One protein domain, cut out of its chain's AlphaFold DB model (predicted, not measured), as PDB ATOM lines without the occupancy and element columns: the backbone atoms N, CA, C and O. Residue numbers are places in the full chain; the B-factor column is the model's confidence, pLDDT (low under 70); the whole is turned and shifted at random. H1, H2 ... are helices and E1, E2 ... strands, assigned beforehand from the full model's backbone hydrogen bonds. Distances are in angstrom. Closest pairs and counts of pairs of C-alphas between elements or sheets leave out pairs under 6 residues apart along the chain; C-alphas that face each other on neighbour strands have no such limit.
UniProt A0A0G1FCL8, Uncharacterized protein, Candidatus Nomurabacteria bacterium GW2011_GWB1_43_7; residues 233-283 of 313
ATOM      1  N   PRO A 233     252.891 177.642 225.295       93.62
ATOM      2  CA  PRO A 233     251.528 178.134 225.138       93.62
ATOM      3  C   PRO A 233     250.508 176.996 225.307       93.62
ATOM      4  O   PRO A 233     250.771 175.875 224.862       93.62
ATOM      5  N   PRO A 234     249.322 177.255 225.893       94.81
ATOM      6  CA  PRO A 234     248.283 176.234 226.003       94.81
ATOM      7  C   PRO A 234     247.868 175.745 224.611       94.81
ATOM      8  O   PRO A 234     247.835 176.543 223.675       94.81
ATOM      9  N   MET A 235     247.522 174.460 224.467       94.94
ATOM     10  CA  MET A 235     247.121 173.882 223.172       94.94
ATOM     11  C   MET A 235     245.864 174.525 222.595       94.94
ATOM     12  O   MET A 235     245.746 174.750 221.387       94.94
ATOM     13  N   VAL A 236     244.916 174.813 223.481       96.81
ATOM     14  CA  VAL A 236     243.591 175.313 223.147       96.81
ATOM     15  C   VAL A 236     243.306 176.564 223.954       96.81
ATOM     16  O   VAL A 236     243.688 176.668 225.118       96.81
ATOM     17  N   ILE A 237     242.635 177.513 223.320       96.56
ATOM     18  CA  ILE A 237     242.170 178.752 223.938       96.56
ATOM     19  C   ILE A 237     240.688 178.922 223.633       96.56
ATOM     20  O   ILE A 237     240.208 178.496 222.580       96.56
ATOM     21  N   PHE A 238     239.963 179.547 224.551       96.38
ATOM     22  CA  PHE A 238     238.582 179.928 224.306       96.38
ATOM     23  C   PHE A 238     238.542 181.227 223.496       96.38
ATOM     24  O   PHE A 238     239.211 182.200 223.836       96.38
ATOM     25  N   SER A 239     237.791 181.237 222.399       92.31
ATOM     26  CA  SER A 239     237.497 182.448 221.638       92.31
ATOM     27  C   SER A 239     236.178 183.016 222.127       92.31
ATOM     28  O   SER A 239     235.133 182.447 221.829       92.31
ATOM     29  N   GLU A 240     236.219 184.146 222.830       89.81
ATOM     30  CA  GLU A 240     235.000 184.840 223.259       89.81
ATOM     31  C   GLU A 240     234.153 185.271 222.056       89.81
ATOM     32  O   GLU A 240     232.963 184.972 222.013       89.81
ATOM     33  N   ALA A 241     234.786 185.855 221.030       83.75
ATOM     34  CA  ALA A 241     234.119 186.316 219.810       83.75
ATOM     35  C   ALA A 241     233.345 185.201 219.085       83.75
ATOM     36  O   ALA A 241     232.219 185.401 218.641       83.75
ATOM     37  N   LYS A 242     233.931 184.001 218.987       86.62
ATOM     38  CA  LYS A 242     233.281 182.846 218.346       86.62
ATOM     39  C   LYS A 242     232.513 181.960 219.328       86.62
ATOM     40  O   LYS A 242     231.936 180.963 218.903       86.62
ATOM     41  N   HIS A 243     232.570 182.279 220.619       91.50
ATOM     42  CA  HIS A 243     232.059 181.474 221.723       91.50
ATOM     43  C   HIS A 243     232.403 179.972 221.603       91.50
ATOM     44  O   HIS A 243     231.555 179.101 221.784       91.50
ATOM     45  N   GLN A 244     233.651 179.659 221.243       96.25
ATOM     46  CA  GLN A 244     234.120 178.280 221.064       96.25
ATOM     47  C   GLN A 244     235.616 178.154 221.354       96.25
ATOM     48  O   GLN A 244     236.385 179.104 221.190       96.25
ATOM     49  N   TYR A 245     236.051 176.958 221.737       97.75
ATOM     50  CA  TYR A 245     237.463 176.612 221.813       97.75
ATOM     51  C   TYR A 245     238.071 176.515 220.415       97.75
ATOM     52  O   TYR A 245     237.454 176.014 219.472       97.75
ATOM     53  N   GLN A 246     239.313 176.970 220.298       96.94
ATOM     54  CA  GLN A 246     240.126 176.881 219.092       96.94
ATOM     55  C   GLN A 246     241.574 176.553 219.457       96.94
ATOM     56  O   GLN A 246     242.001 176.745 220.598       96.94
ATOM     57  N   LYS A 247     242.345 176.062 218.482       96.81
ATOM     58  CA  LYS A 247     243.786 175.856 218.664       96.81
ATOM     59  C   LYS A 247     244.447 177.197 218.959       96.81
ATOM     60  O   LYS A 247     244.096 178.216 218.361       96.81
ATOM     61  N   ASN A 248     245.412 177.197 219.867       94.88
ATOM     62  CA  ASN A 248     246.181 178.396 220.145       94.88
ATOM     63  C   ASN A 248     247.059 178.740 218.939       94.88
ATOM     64  O   ASN A 248     247.943 177.973 218.542       94.88
ATOM     65  N   TRP A 249     246.806 179.900 218.342       91.44
ATOM     66  CA  TRP A 249     247.486 180.339 217.127       91.44
ATOM     67  C   TRP A 249     248.990 180.557 217.343       91.44
ATOM     68  O   TRP A 249     249.753 180.358 216.400       91.44
ATOM     69  N   LEU A 250     249.419 180.877 218.576       90.25
ATOM     70  CA  LEU A 250     250.834 181.047 218.937       90.25
ATOM     71  C   LEU A 250     251.650 179.776 218.687       90.25
ATOM     72  O   LEU A 250     252.827 179.855 218.346       90.25
ATOM     73  N   ALA A 251     251.025 178.611 218.859       88.69
ATOM     74  CA  ALA A 251     251.655 177.320 218.628       88.69
ATOM     75  C   ALA A 251     251.256 176.716 217.276       88.69
ATOM     76  O   ALA A 251     252.075 176.070 216.648       88.69
ATOM     77  N   THR A 252     250.058 176.998 216.750       89.50
ATOM     78  CA  THR A 252     249.550 176.384 215.503       89.50
ATOM     79  C   THR A 252     250.526 176.458 214.322       89.50
ATOM     80  O   THR A 252     250.610 175.505 213.553       89.50
ATOM     81  N   TYR A 253     251.270 177.559 214.195       86.94
ATOM     82  CA  TYR A 253     252.230 177.787 213.107       86.94
ATOM     83  C   TYR A 253     253.699 177.654 213.543       86.94
ATOM     84  O   TYR A 253     254.588 178.153 212.852       86.94
ATOM     85  N   CYS A 254     253.958 177.036 214.700       90.88
ATOM     86  CA  CYS A 254     255.306 176.832 215.215       90.88
ATOM     87  C   CYS A 254     256.084 175.856 214.324       90.88
ATOM     88  O   CYS A 254     255.600 174.780 213.978       90.88
ATOM     89  N   GLU A 255     257.317 176.232 213.992       92.06
ATOM     90  CA  GLU A 255     258.225 175.457 213.139       92.06
ATOM     91  C   GLU A 255     259.121 174.505 213.955       92.06
ATOM     92  O   GLU A 255     260.045 173.926 213.401       92.06
ATOM     93  N   PHE A 256     258.875 174.360 215.264       94.19
ATOM     94  CA  PHE A 256     259.740 173.630 216.202       94.19
ATOM     95  C   PHE A 256     258.970 172.652 217.100       94.19
ATOM     96  O   PHE A 256     259.431 172.320 218.192       94.19
ATOM     97  N   HIS A 257     257.773 172.217 216.701       92.88
ATOM     98  CA  HIS A 257     256.966 171.303 217.508       92.88
ATOM     99  C   HIS A 257     257.718 170.018 217.835       92.88
ATOM    100  O   HIS A 257     257.724 169.626 219.001       92.88
ATOM    101  N   SER A 258     258.397 169.404 216.861       92.06
ATOM    102  CA  SER A 258     259.110 168.136 217.070       92.06
ATOM    103  C   SER A 258     260.146 168.221 218.196       92.06
ATOM    104  O   SER A 258     260.279 167.284 218.978       92.06
ATOM    105  N   SER A 259     260.809 169.374 218.323       91.75
ATOM    106  CA  SER A 259     261.868 169.630 219.305       91.75
ATOM    107  C   SER A 259     261.357 170.183 220.640       91.75
ATOM    108  O   SER A 259     262.132 170.309 221.585       91.75
ATOM    109  N   CYS A 260     260.074 170.543 220.726       92.38
ATOM    110  CA  CYS A 260     259.512 171.284 221.856       92.38
ATOM    111  C   CYS A 260     258.316 170.579 222.503       92.38
ATOM    112  O   CYS A 260     258.310 170.344 223.707       92.38
ATOM    113  N   ALA A 261     257.266 170.325 221.724       90.44
ATOM    114  CA  ALA A 261     255.974 169.844 222.217       90.44
ATOM    115  C   ALA A 261     255.580 168.473 221.636       90.44
ATOM    116  O   ALA A 261     254.523 167.951 221.968       90.44
ATOM    117  N   GLY A 262     256.432 167.903 220.780       91.25
ATOM    118  CA  GLY A 262     256.205 166.659 220.056       91.25
ATOM    119  C   GLY A 262     255.519 166.862 218.701       91.25
ATOM    120  O   GLY A 262     254.720 167.777 218.502       91.25
ATOM    121  N   ALA A 263     255.802 165.964 217.753       88.25
ATOM    122  CA  ALA A 263     255.207 165.985 216.411       88.25
ATOM    123  C   ALA A 263     253.677 165.755 216.414       88.25
ATOM    124  O   ALA A 263     252.988 166.153 215.478       88.25
ATOM    125  N   GLY A 264     253.139 165.145 217.479       91.81
ATOM    126  CA  GLY A 264     251.706 164.885 217.662       91.81
ATOM    127  C   GLY A 264     250.870 166.105 218.062       91.81
ATOM    128  O   GLY A 264     249.641 166.030 218.029       91.81
ATOM    129  N   TRP A 265     251.501 167.242 218.384       93.50
ATOM    130  CA  TRP A 265     250.829 168.398 218.989       93.50
ATOM    131  C   TRP A 265     249.610 168.890 218.200       93.50
ATOM    132  O   TRP A 265     248.564 169.172 218.779       93.50
ATOM    133  N   ILE A 266     249.701 168.970 216.865       92.19
ATOM    134  CA  ILE A 266     248.595 169.474 216.032       92.19
ATOM    135  C   ILE A 266     247.378 168.544 216.114       92.19
ATOM    136  O   ILE A 266     246.240 169.025 216.187       92.19
ATOM    137  N   LEU A 267     247.607 167.229 216.108       94.81
ATOM    138  CA  LEU A 267     246.552 166.224 216.209       94.81
ATOM    139  C   LEU A 267     245.917 166.249 217.603       94.81
ATOM    140  O   LEU A 267     244.694 166.317 217.717       94.81
ATOM    141  N   GLU A 268     246.739 166.286 218.653       96.12
ATOM    142  CA  GLU A 268     246.293 166.388 220.046       96.12
ATOM    143  C   GLU A 268     245.465 167.652 220.292       96.12
ATOM    144  O   GLU A 268     244.345 167.573 220.801       96.12
ATOM    145  N   ALA A 269     245.953 168.814 219.847       96.12
ATOM    146  CA  ALA A 269     245.234 170.076 219.964       96.12
ATOM    147  C   ALA A 269     243.899 170.038 219.204       96.12
ATOM    148  O   ALA A 269     242.898 170.566 219.683       96.12
ATOM    149  N   THR A 270     243.852 169.389 218.037       96.88
ATOM    150  CA  THR A 270     242.622 169.246 217.241       96.88
ATOM    151  C   THR A 270     241.595 168.367 217.958       96.88
ATOM    152  O   THR A 270     240.431 168.756 218.075       96.88
ATOM    153  N   ASN A 271     242.026 167.230 218.504       97.88
ATOM    154  CA  ASN A 271     241.171 166.348 219.299       97.88
ATOM    155  C   ASN A 271     240.636 167.069 220.541       97.88
ATOM    156  O   ASN A 271     239.438 167.010 220.821       97.88
ATOM    157  N   LEU A 272     241.499 167.817 221.233       97.69
ATOM    158  CA  LEU A 272     241.126 168.567 222.424       97.69
ATOM    159  C   LEU A 272     240.130 169.693 222.111       97.69
ATOM    160  O   LEU A 272     239.170 169.871 222.856       97.69
ATOM    161  N   VAL A 273     240.290 170.418 220.996       97.94
ATOM    162  CA  VAL A 273     239.295 171.411 220.541       97.94
ATOM    163  C   VAL A 273     237.934 170.755 220.320       97.94
ATOM    164  O   VAL A 273     236.928 171.245 220.834       97.94
ATOM    165  N   THR A 274     237.892 169.638 219.588       98.12
ATOM    166  CA  THR A 274     236.644 168.908 219.322       98.12
ATOM    167  C   THR A 274     235.983 168.452 220.620       98.12
ATOM    168  O   THR A 274     234.781 168.656 220.803       98.12
ATOM    169  N   GLN A 275     236.762 167.887 221.547       98.25
ATOM    170  CA  GLN A 275     236.272 167.468 222.856       98.25
ATOM    171  C   GLN A 275     235.690 168.649 223.646       98.25
ATOM    172  O   GLN A 275     234.533 168.595 224.061       98.25
ATOM    173  N   ARG A 276     236.450 169.736 223.812       97.88
ATOM    174  CA  ARG A 276     236.033 170.907 224.601       97.88
ATOM    175  C   ARG A 276     234.808 171.607 224.021       97.88
ATOM    176  O   ARG A 276     233.935 172.033 224.770       97.88
ATOM    177  N   ASN A 277     234.692 171.678 222.697       97.81
ATOM    178  CA  ASN A 277     233.501 172.228 222.049       97.81
ATOM    179  C   ASN A 277     232.272 171.327 222.208       97.81
ATOM    180  O   ASN A 277     231.157 171.831 222.352       97.81
ATOM    181  N   LYS A 278     232.451 169.999 222.235       97.31
ATOM    182  CA  LYS A 278     231.369 169.058 222.552       97.31
ATOM    183  C   LYS A 278     230.893 169.225 224.000       97.31
ATOM    184  O   LYS A 278     229.686 169.274 224.223       97.31
ATOM    185  N   GLU A 279     231.821 169.348 224.951       97.19
ATOM    186  CA  GLU A 279     231.529 169.615 226.369       97.19
ATOM    187  C   GLU A 279     230.791 170.950 226.546       97.19
ATOM    188  O   GLU A 279     229.739 170.989 227.179       97.19
ATOM    189  N   LEU A 280     231.282 172.022 225.914       96.38
ATOM    190  CA  LEU A 280     230.648 173.341 225.941       96.38
ATOM    191  C   LEU A 280     229.206 173.279 225.428       96.38
ATOM    192  O   LEU A 280     228.290 173.737 226.103       96.38
ATOM    193  N   LYS A 281     228.982 172.645 224.271       95.38
ATOM    194  CA  LYS A 281     227.642 172.494 223.689       95.38
ATOM    195  C   LYS A 281     226.699 171.673 224.576       95.38
ATOM    196  O   LYS A 281     225.504 171.944 224.577       95.38
ATOM    197  N   ALA A 282     227.216 170.676 225.297       95.19
ATOM    198  CA  ALA A 282     226.429 169.867 226.229       95.19
ATOM    199  C   ALA A 282     226.075 170.625 227.521       95.19
ATOM    200  O   ALA A 282     225.018 170.377 228.094       95.19
ATOM    201  N   ALA A 283     226.937 171.544 227.964       94.38
ATOM    202  CA  ALA A 283     226.707 172.384 229.137       94.38
ATOM    203  C   ALA A 283     225.781 173.581 228.854       94.38
ATOM    204  O   ALA A 283     225.153 174.107 229.772       94.38
TER     205      ALA A 283
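What this domain is: This is residues 233 to 283 of the 313 residues of an uncharacterized protein of Candidatus Nomurabacteria bacterium GW2011_GWB1_43_7 (UniProt A0A0G1FCL8). A small two-stranded hairpin, E1 and E2, packs along one side of a single long helix, H3, with E2 the nearer strand; after the hairpin the chain passes through two very short helices, H1 and H2, and turns back into H3. H2 lies at one end of the elongated outline, and H3 runs from near it to the other end. The printed part has 51 residues, with two named strands and three named helices in the order E1, E2, H1, H2, H3; the sheet has the order E1 - E2 and is antiparallel, and the class is mixed, helices and strands. The whole is only just compact, close to loose, with a radius of gyration of the C-alphas of 11.6 A and spans of 36 by 19 by 11 A.

How they stand to each other: E1, residues 236 to 239, and E2, residues 244 to 247, are antiparallel neighbours and form a hairpin, with 139 degrees between their directions. N 237 and O 246 are 2.9 A apart and N 239 and O 244 are 2.8 A apart, both within hydrogen-bond range. H1, residues 249 to 252, is apart from E1. H2, residues 257 to 260, is apart from both strands and only just apart from H1, with closest C-alphas at 8.1 A. H3, residues 265 to 283, has 9 pairs of C-alphas within 8 A with E2, the closest being those of Tyr 245 and Val 273, 5.7 A apart. With E1 it has 3 such pairs, the closest being those of Val 236 and Ala 269, 6.3 A apart. H1 and H3 are close but not clearly touching, the closest C-alphas being those of Thr 252 and Ile 266 at 7.0 A. H2 and H3 are also close but not clearly touching, with the C-alphas of His 257 and Trp 265 closest at 6.9 A. In H3 every O i to N i+4 pair is within hydrogen-bond range; H1 and H2 are too short for such a pair, and each has its one O i to N i+3 pair within range.

Where its parts are: E1 begins at C-alpha 236 at (243.591, 175.313, 223.147) and is 9.5 A long from first to last C-alpha. E2 is 10.3 A long, H1 4.7 A and H2 5.0 A. H3 is 26.5 A long, from C-alpha 265 at (250.829, 168.398, 218.989) to C-alpha 283 at (226.707, 172.384, 229.137).

The domain as a whole: The two C-alphas farthest apart, those of Ser 259 and Ala 283, are 36.6 A apart. The printed part has no cut, and the links E1 to E2, E2 to H1, H1 to H2 and H2 to H3 are tight. The mean pLDDT of the printed part is 93.8, and no printed residue is under 70.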